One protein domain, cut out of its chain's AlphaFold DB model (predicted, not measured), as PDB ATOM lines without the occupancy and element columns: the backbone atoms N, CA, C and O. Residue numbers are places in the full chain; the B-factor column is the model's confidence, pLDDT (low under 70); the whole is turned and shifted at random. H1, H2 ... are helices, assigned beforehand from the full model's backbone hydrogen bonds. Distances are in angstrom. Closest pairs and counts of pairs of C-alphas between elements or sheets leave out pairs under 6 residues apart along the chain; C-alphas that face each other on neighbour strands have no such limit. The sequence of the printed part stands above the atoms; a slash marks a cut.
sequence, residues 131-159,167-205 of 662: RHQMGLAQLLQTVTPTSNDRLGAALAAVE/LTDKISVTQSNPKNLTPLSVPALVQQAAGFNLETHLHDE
ATOM      1  N   ARG A 131     188.818 162.238 212.422       91.25
ATOM      2  CA  ARG A 131     187.643 161.649 211.760       91.25
ATOM      3  C   ARG A 131     186.352 162.408 212.080       91.25
ATOM      4  O   ARG A 131     185.589 162.694 211.163       91.25
ATOM      5  N   HIS A 132     186.149 162.802 213.338       94.88
ATOM      6  CA  HIS A 132     184.980 163.578 213.756       94.88
ATOM      7  C   HIS A 132     185.024 165.028 213.255       94.88
ATOM      8  O   HIS A 132     183.993 165.546 212.843       94.88
ATOM      9  N   GLN A 133     186.200 165.666 213.201       95.00
ATOM     10  CA  GLN A 133     186.373 166.982 212.579       95.00
ATOM     11  C   GLN A 133     186.024 166.939 211.083       95.00
ATOM     12  O   GLN A 133     185.311 167.815 210.600       95.00
ATOM     13  N   MET A 134     186.484 165.916 210.350       93.38
ATOM     14  CA  MET A 134     186.139 165.739 208.932       93.38
ATOM     15  C   MET A 134     184.644 165.480 208.724       93.38
ATOM     16  O   MET A 134     184.037 166.127 207.877       93.38
ATOM     17  N   GLY A 135     184.048 164.569 209.498       94.62
ATOM     18  CA  GLY A 135     182.623 164.254 209.397       94.62
ATOM     19  C   GLY A 135     181.728 165.433 209.755       94.62
ATOM     20  O   GLY A 135     180.765 165.704 209.048       94.62
ATOM     21  N   LEU A 136     182.081 166.187 210.800       96.62
ATOM     22  CA  LEU A 136     181.363 167.400 211.175       96.62
ATOM     23  C   LEU A 136     181.495 168.488 210.099       96.62
ATOM     24  O   LEU A 136     180.499 169.118 209.771       96.62
ATOM     25  N   ALA A 137     182.675 168.670 209.497       95.25
ATOM     26  CA  ALA A 137     182.862 169.613 208.390       95.25
ATOM     27  C   ALA A 137     182.041 169.234 207.141       95.25
ATOM     28  O   ALA A 137     181.442 170.105 206.516       95.25
ATOM     29  N   GLN A 138     181.984 167.944 206.794       94.25
ATOM     30  CA  GLN A 138     181.168 167.434 205.683       94.25
ATOM     31  C   GLN A 138     179.667 167.591 205.957       94.25
ATOM     32  O   GLN A 138     178.920 168.005 205.077       94.25
ATOM     33  N   LEU A 139     179.225 167.302 207.181       95.50
ATOM     34  CA  LEU A 139     177.825 167.427 207.581       95.50
ATOM     35  C   LEU A 139     177.386 168.898 207.686       95.50
ATOM     36  O   LEU A 139     176.285 169.241 207.271       95.50
ATOM     37  N   LEU A 140     178.262 169.795 208.150       96.75
ATOM     38  CA  LEU A 140     178.007 171.239 208.161       96.75
ATOM     39  C   LEU A 140     177.753 171.802 206.755       96.75
ATOM     40  O   LEU A 140     176.905 172.678 206.609       96.75
ATOM     41  N   GLN A 141     178.411 171.274 205.717       94.12
ATOM     42  CA  GLN A 141     178.163 171.676 204.324       94.12
ATOM     43  C   GLN A 141     176.762 171.297 203.813       94.12
ATOM     44  O   GLN A 141     176.319 171.881 202.828       94.12
ATOM     45  N   THR A 142     176.063 170.349 204.451       94.69
ATOM     46  CA  THR A 142     174.706 169.941 204.044       94.69
ATOM     47  C   THR A 142     173.599 170.531 204.917       94.69
ATOM     48  O   THR A 142     172.487 170.695 204.422       94.69
ATOM     49  N   VAL A 143     173.878 170.877 206.182       95.69
ATOM     50  CA  VAL A 143     172.877 171.462 207.103       95.69
ATOM     51  C   VAL A 143     172.934 172.988 207.223       95.69
ATOM     52  O   VAL A 143     172.005 173.575 207.769       95.69
ATOM     53  N   THR A 144     173.996 173.651 206.751       95.62
ATOM     54  CA  THR A 144     174.094 175.119 206.830       95.62
ATOM     55  C   THR A 144     173.286 175.772 205.703       95.62
ATOM     56  O   THR A 144     173.620 175.564 204.535       95.62
ATOM     57  N   PRO A 145     172.240 176.568 205.998       93.50
ATOM     58  CA  PRO A 145     171.396 177.154 204.965       93.50
ATOM     59  C   PRO A 145     172.081 178.340 204.273       93.50
ATOM     60  O   PRO A 145     172.728 179.174 204.909       93.50
ATOM     61  N   THR A 146     171.875 178.470 202.962       91.62
ATOM     62  CA  THR A 146     172.309 179.645 202.194       91.62
ATOM     63  C   THR A 146     171.499 180.873 202.617       91.62
ATOM     64  O   THR A 146     170.334 181.004 202.251       91.62
ATOM     65  N   SER A 147     172.120 181.786 203.369       89.81
ATOM     66  CA  SER A 147     171.497 183.024 203.854       89.81
ATOM     67  C   SER A 147     172.435 184.228 203.728       89.81
ATOM     68  O   SER A 147     173.662 184.089 203.689       89.81
ATOM     69  N   ASN A 148     171.846 185.426 203.710       89.88
ATOM     70  CA  ASN A 148     172.573 186.680 203.904       89.88
ATOM     71  C   ASN A 148     172.866 186.933 205.394       89.88
ATOM     72  O   ASN A 148     173.923 187.470 205.714       89.88
ATOM     73  N   ASP A 149     171.995 186.484 206.308       93.31
ATOM     74  CA  ASP A 149     172.308 186.438 207.741       93.31
ATOM     75  C   ASP A 149     173.170 185.207 208.040       93.31
ATOM     76  O   ASP A 149     172.680 184.088 208.226       93.31
ATOM     77  N   ARG A 150     174.485 185.429 208.046       93.75
ATOM     78  CA  ARG A 150     175.501 184.392 208.243       93.75
ATOM     79  C   ARG A 150     175.491 183.828 209.663       93.75
ATOM     80  O   ARG A 150     175.684 182.626 209.828       93.75
ATOM     81  N   LEU A 151     175.217 184.661 210.670       93.94
ATOM     82  CA  LEU A 151     175.114 184.223 212.064       93.94
ATOM     83  C   LEU A 151     173.803 183.459 212.301       93.94
ATOM     84  O   LEU A 151     173.814 182.418 212.955       93.94
ATOM     85  N   GLY A 152     172.695 183.904 211.699       94.56
ATOM     86  CA  GLY A 152     171.432 183.158 211.679       94.56
ATOM     87  C   GLY A 152     171.569 181.775 211.030       94.56
ATOM     88  O   GLY A 152     171.119 180.782 211.599       94.56
ATOM     89  N   ALA A 153     172.264 181.679 209.890       95.31
ATOM     90  CA  ALA A 153     172.569 180.393 209.253       95.31
ATOM     91  C   ALA A 153     173.455 179.490 210.126       95.31
ATOM     92  O   ALA A 153     173.193 178.292 210.239       95.31
ATOM     93  N   ALA A 154     174.476 180.059 210.773       96.31
ATOM     94  CA  ALA A 154     175.353 179.338 211.691       96.31
ATOM     95  C   ALA A 154     174.600 178.780 212.910       96.31
ATOM     96  O   ALA A 154     174.833 177.640 213.311       96.31
ATOM     97  N   LEU A 155     173.664 179.552 213.472       96.69
ATOM     98  CA  LEU A 155     172.785 179.112 214.557       96.69
ATOM     99  C   LEU A 155     171.879 177.964 214.109       96.69
ATOM    100  O   LEU A 155     171.915 176.904 214.728       96.69
ATOM    101  N   ALA A 156     171.152 178.126 213.000       96.75
ATOM    102  CA  ALA A 156     170.262 177.091 212.469       96.75
ATOM    103  C   ALA A 156     171.007 175.774 212.158       96.75
ATOM    104  O   ALA A 156     170.499 174.686 212.441       96.75
ATOM    105  N   ALA A 157     172.238 175.860 211.640       97.31
ATOM    106  CA  ALA A 157     173.101 174.703 211.408       97.31
ATOM    107  C   ALA A 157     173.434 173.956 212.711       97.31
ATOM    108  O   ALA A 157     173.321 172.731 212.776       97.31
ATOM    109  N   VAL A 158     173.823 174.677 213.769       97.50
ATOM    110  CA  VAL A 158     174.193 174.067 215.056       97.50
ATOM    111  C   VAL A 158     172.969 173.546 215.805       97.50
ATOM    112  O   VAL A 158     173.033 172.444 216.339       97.50
ATOM    113  N   GLU A 159     171.841 174.256 215.791       97.44
ATOM    114  CA  GLU A 159     170.571 173.780 216.362       97.44
ATOM    115  C   GLU A 159     170.100 172.487 215.679       97.44
ATOM    116  O   GLU A 159     169.684 171.545 216.357       97.44
ATOM    117  N   LEU A 167     174.221 161.555 215.932       92.94
ATOM    118  CA  LEU A 167     175.223 162.495 215.407       92.94
ATOM    119  C   LEU A 167     176.640 161.896 215.346       92.94
ATOM    120  O   LEU A 167     177.283 161.977 214.302       92.94
ATOM    121  N   THR A 168     177.117 161.272 216.432       89.88
ATOM    122  CA  THR A 168     178.461 160.664 216.526       89.88
ATOM    123  C   THR A 168     178.718 159.609 215.456       89.88
ATOM    124  O   THR A 168     179.832 159.497 214.944       89.88
ATOM    125  N   ASP A 169     177.679 158.868 215.082       90.06
ATOM    126  CA  ASP A 169     177.751 157.784 214.106       90.06
ATOM    127  C   ASP A 169     177.725 158.365 212.683       90.06
ATOM    128  O   ASP A 169     178.452 157.911 211.802       90.06
ATOM    129  N   LYS A 170     176.973 159.455 212.474       90.94
ATOM    130  CA  LYS A 170     176.925 160.207 211.207       90.94
ATOM    131  C   LYS A 170     178.238 160.934 210.891       90.94
ATOM    132  O   LYS A 170     178.631 160.980 209.731       90.94
ATOM    133  N   ILE A 171     178.944 161.457 211.900       92.75
ATOM    134  CA  ILE A 171     180.266 162.095 211.725       92.75
ATOM    135  C   ILE A 171     181.447 161.106 211.825       92.75
ATOM    136  O   ILE A 171     182.607 161.517 211.767       92.75
ATOM    137  N   SER A 172     181.187 159.802 211.967       87.19
ATOM    138  CA  SER A 172     182.213 158.756 212.107       87.19
ATOM    139  C   SER A 172     182.836 158.336 210.765       87.19
ATOM    140  O   SER A 172     182.694 157.202 210.318       87.19
ATOM    141  N   VAL A 173     183.577 159.238 210.116       79.31
ATOM    142  CA  VAL A 173     184.151 158.991 208.779       79.31
ATOM    143  C   VAL A 173     185.291 157.958 208.812       79.31
ATOM    144  O   VAL A 173     186.296 158.135 209.496       79.31
ATOM    145  N   THR A 174     185.177 156.895 208.007       63.72
ATOM    146  CA  THR A 174     186.153 155.781 207.910       63.72
ATOM    147  C   THR A 174     187.410 156.105 207.078       63.72
ATOM    148  O   THR A 174     188.265 155.243 206.870       63.72
ATOM    149  N   GLN A 175     187.528 157.323 206.544       60.88
ATOM    150  CA  GLN A 175     188.634 157.718 205.663       60.88
ATOM    151  C   GLN A 175     189.977 157.800 206.407       60.88
ATOM    152  O   GLN A 175     190.051 158.052 207.610       60.88
ATOM    153  N   SER A 176     191.073 157.596 205.673       55.69
ATOM    154  CA  SER A 176     192.424 157.656 206.231       55.69
ATOM    155  C   SER A 176     192.767 159.064 206.730       55.69
ATOM    156  O   SER A 176     192.746 160.014 205.949       55.69
ATOM    157  N   ASN A 177     193.144 159.162 208.009       60.25
ATOM    158  CA  ASN A 177     193.502 160.401 208.706       60.25
ATOM    159  C   ASN A 177     194.455 161.289 207.862       60.25
ATOM    160  O   ASN A 177     195.579 160.849 207.579       60.25
ATOM    161  N   PRO A 178     194.040 162.502 207.435       62.69
ATOM    162  CA  PRO A 178     194.803 163.293 206.482       62.69
ATOM    163  C   PRO A 178     196.157 163.717 207.042       62.69
ATOM    164  O   PRO A 178     196.270 164.315 208.117       62.69
ATOM    165  N   LYS A 179     197.214 163.464 206.266       62.09
ATOM    166  CA  LYS A 179     198.539 164.012 206.560       62.09
ATOM    167  C   LYS A 179     198.434 165.539 206.512       62.09
ATOM    168  O   LYS A 179     198.196 166.094 205.447       62.09
ATOM    169  N   ASN A 180     198.660 166.180 207.660       70.94
ATOM    170  CA  ASN A 180     198.598 167.631 207.883       70.94
ATOM    171  C   ASN A 180     197.191 168.244 208.080       70.94
ATOM    172  O   ASN A 180     197.027 169.432 207.820       70.94
ATOM    173  N   LEU A 181     196.197 167.501 208.590       85.06
ATOM    174  CA  LEU A 181     194.975 168.145 209.103       85.06
ATOM    175  C   LEU A 181     195.307 169.072 210.292       85.06
ATOM    176  O   LEU A 181     195.933 168.646 211.269       85.06
ATOM    177  N   THR A 182     194.876 170.331 210.204       88.94
ATOM    178  CA  THR A 182     194.985 171.342 211.269       88.94
ATOM    179  C   THR A 182     193.832 171.182 212.270       88.94
ATOM    180  O   THR A 182     192.697 171.020 211.818       88.94
ATOM    181  N   PRO A 183     194.071 171.247 213.596       91.75
ATOM    182  CA  PRO A 183     192.995 171.253 214.589       91.75
ATOM    183  C   PRO A 183     192.069 172.460 214.409       91.75
ATOM    184  O   PRO A 183     192.548 173.592 214.332       91.75
ATOM    185  N   LEU A 184     190.757 172.225 214.396       93.81
ATOM    186  CA  LEU A 184     189.722 173.262 214.418       93.81
ATOM    187  C   LEU A 184     188.713 172.977 215.539       93.81
ATOM    188  O   LEU A 184     188.354 171.828 215.796       93.81
ATOM    189  N   SER A 185     188.254 174.032 216.213       95.06
ATOM    190  CA  SER A 185     187.177 173.953 217.207       95.06
ATOM    191  C   SER A 185     185.803 173.886 216.527       95.06
ATOM    192  O   SER A 185     185.670 174.236 215.354       95.06
ATOM    193  N   VAL A 186     184.757 173.484 217.263       96.94
ATOM    194  CA  VAL A 186     183.375 173.518 216.742       96.94
ATOM    195  C   VAL A 186     182.982 174.929 216.266       96.94
ATOM    196  O   VAL A 186     182.590 175.034 215.104       96.94
ATOM    197  N   PRO A 187     183.187 176.021 217.041       96.31
ATOM    198  CA  PRO A 187     182.948 177.378 216.546       96.31
ATOM    199  C   PRO A 187     183.675 177.703 215.236       96.31
ATOM    200  O   PRO A 187     183.093 178.356 214.373       96.31
ATOM    201  N   ALA A 188     184.927 177.262 215.062       96.31
ATOM    202  CA  ALA A 188     185.709 177.541 213.855       96.31
ATOM    203  C   ALA A 188     185.188 176.775 212.626       96.31
ATOM    204  O   ALA A 188     185.135 177.330 211.531       96.31
ATOM    205  N   LEU A 189     184.756 175.521 212.804       97.25
ATOM    206  CA  LEU A 189     184.156 174.714 211.736       97.25
ATOM    207  C   LEU A 189     182.827 175.307 211.255       97.25
ATOM    208  O   LEU A 189     182.586 175.369 210.050       97.25
ATOM    209  N   VAL A 190     181.981 175.778 212.177       97.44
ATOM    210  CA  VAL A 190     180.692 176.392 211.824       97.44
ATOM    211  C   VAL A 190     180.899 177.763 211.170       97.44
ATOM    212  O   VAL A 190     180.273 178.045 210.152       97.44
ATOM    213  N   GLN A 191     181.827 178.584 211.678       95.75
ATOM    214  CA  GLN A 191     182.237 179.840 211.031       95.75
ATOM    215  C   GLN A 191     182.733 179.620 209.598       95.75
ATOM    216  O   GLN A 191     182.324 180.343 208.690       95.75
ATOM    217  N   GLN A 192     183.549 178.584 209.372       95.56
ATOM    218  CA  GLN A 192     184.028 178.217 208.040       95.56
ATOM    219  C   GLN A 192     182.896 177.742 207.111       95.56
ATOM    220  O   GLN A 192     182.932 178.049 205.922       95.56
ATOM    221  N   ALA A 193     181.904 177.009 207.626       95.56
ATOM    222  CA  ALA A 193     180.778 176.510 206.835       95.56
ATOM    223  C   ALA A 193     179.754 177.604 206.482       95.56
ATOM    224  O   ALA A 193     179.303 177.680 205.342       95.56
ATOM    225  N   ALA A 194     179.415 178.476 207.437       95.12
ATOM    226  CA  ALA A 194     178.496 179.592 207.212       95.12
ATOM    227  C   ALA A 194     179.157 180.766 206.467       95.12
ATOM    228  O   ALA A 194     178.478 181.485 205.733       95.12
ATOM    229  N   GLY A 195     180.475 180.946 206.604       94.25
ATOM    230  CA  GLY A 195     181.249 181.994 205.938       94.25
ATOM    231  C   GLY A 195     181.220 183.335 206.675       94.25
ATOM    232  O   GLY A 195     180.854 184.347 206.080       94.25
ATOM    233  N   PHE A 196     181.584 183.348 207.961       92.69
ATOM    234  CA  PHE A 196     181.726 184.569 208.770       92.69
ATOM    235  C   PHE A 196     182.854 184.446 209.808       92.69
ATOM    236  O   PHE A 196     183.411 183.366 209.997       92.69
ATOM    237  N   ASN A 197     183.169 185.551 210.487       90.69
ATOM    238  CA  ASN A 197     184.036 185.591 211.666       90.69
ATOM    239  C   ASN A 197     183.218 186.109 212.860       90.69
ATOM    240  O   ASN A 197     182.577 187.151 212.756       90.69
ATOM    241  N   LEU A 198     183.241 185.411 213.994       86.88
ATOM    242  CA  LEU A 198     182.527 185.804 215.211       86.88
ATOM    243  C   LEU A 198     183.019 187.152 215.773       86.88
ATOM    244  O   LEU A 198     182.232 187.885 216.368       86.88
ATOM    245  N   GLU A 199     184.279 187.523 215.526       86.88
ATOM    246  CA  GLU A 199     184.860 188.803 215.962       86.88
ATOM    247  C   GLU A 199     184.116 190.024 215.387       86.88
ATOM    248  O   GLU A 199     184.052 191.065 216.039       86.88
ATOM    249  N   THR A 200     183.490 189.913 214.206       87.19
ATOM    250  CA  THR A 200     182.682 191.006 213.627       87.19
ATOM    251  C   THR A 200     181.255 191.070 214.182       87.19
ATOM    252  O   THR A 200     180.503 191.968 213.816       87.19
ATOM    253  N   HIS A 201     180.880 190.144 215.071       83.12
ATOM    254  CA  HIS A 201     179.549 190.021 215.676       83.12
ATOM    255  C   HIS A 201     179.571 190.100 217.215       83.12
ATOM    256  O   HIS A 201     178.585 189.761 217.856       83.12
ATOM    257  N   LEU A 202     180.657 190.583 217.835       79.38
ATOM    258  CA  LEU A 202     180.797 190.648 219.304       79.38
ATOM    259  C   LEU A 202     179.737 191.507 220.027       79.38
ATOM    260  O   LEU A 202     179.555 191.349 221.228       79.38
ATOM    261  N   HIS A 203     179.043 192.395 219.306       85.19
ATOM    262  CA  HIS A 203     177.947 193.228 219.824       85.19
ATOM    263  C   HIS A 203     176.547 192.663 219.498       85.19
ATOM    264  O   HIS A 203     175.544 193.282 219.835       85.19
ATOM    265  N   ASP A 204     176.462 191.521 218.809       86.31
ATOM    266  CA  ASP A 204     175.210 190.832 218.497       86.31
ATOM    267  C   ASP A 204     174.900 189.849 219.637       86.31
ATOM    268  O   ASP A 204     175.657 188.906 219.869       86.31
ATOM    269  N   GLU A 205     173.788 190.036 220.351       88.19
ATOM    270  CA  GLU A 205     173.379 189.183 221.486       88.19
ATOM    271  C   GLU A 205     173.325 187.687 221.115       88.19
ATOM    272  O   GLU A 205     173.545 186.793 221.942       88.19
TER     273      GLU A 205
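Overview. This is residues 131 to 159 and 167 to 205 of the 662 residues of the protein "DnaA_N domain-containing protein" of Chloroflexi bacterium (UniProt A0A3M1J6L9). Two helices, H1 and H2, meet near their ends as a wide corner, and a third, H4, packs on both of them as the core of the domain. The small helices H3 and H5 lie toward opposite ends of the long axis, and the long link of residues 171 to 185 swings out past the first end of H1 before it returns to H4. The printed part has 68 residues with five named helices, in the order H1, H2, H3, H4, H5, and no named strand; the class is all helix. The whole is only just compact, close to loose, with a radius of gyration of the C-alphas of 13.0 A, and its elongated outline spans 40 by 22 by 17 A.

Arrangement. Begin with the longest helix, H1, residues 131 to 143. With its residues 136 to 141 alone it touches H4, residues 186 to 194; the closest C-alphas are those of Gln 141 and Ala 193, 6.0 A apart. The two run the same way at a tilt of 37 degrees, only just steep. Look next at H2, residues 150 to 159, which also touches H4: the closest C-alphas, of Ala 154 and Ala 194, are 5.5 A apart. H2 and H4 run opposite ways at a steep tilt of 55 degrees. H1 and H2 are close but not clearly touching, with the C-alphas of Val 143 and Ala 157 the closest at 5.4 A; they run opposite ways at a steep tilt of 64 degrees. H3, residues 167 to 170, touches no helix but is near H1, where the closest C-alphas, of Gly 135 and Lys 170, are 7.2 A apart. H5, residues 198 to 201, is close to H4 but not clearly touching it, at 7.3 A between the C-alphas of Gln 191 and Leu 198. H5 is apart from H1 and H3, and only just apart from H2, at 8.1 A. In H2 and H4 every O i to N i+4 pair is within hydrogen-bond range, in H1 8 of 9; H3 and H5 are too short for such a pair.

Along the chain. Find C-alpha 131 at (187.643, 161.649, 211.760); from there H1 runs 18.3 A to C-alpha 143 at (172.877, 171.462, 207.103). H2 covers 14.2 A from Arg 150 to Glu 159, and H4 covers 12.3 A from Val 186 to Ala 194. H3, from Leu 167 to Lys 170, and H5, from Leu 198 to His 201, have four residues each; H5 ends at C-alpha 201, at (179.549, 190.021, 215.676).

Size, cuts and confidence. The two C-alphas farthest apart are those of Ser 176 and His 203, at 40.7 A. Look for the cut after Glu 159: residues 160 to 166 are not printed, and C-alphas 159 and 167 are 12.2 A apart across it. Of the links that are printed whole, H3 to H4 is long, H1 to H2 is short and H4 to H5 is tight. The mean pLDDT of the printed part is 89.5; residues 174 to 179, in the long link, are under 70.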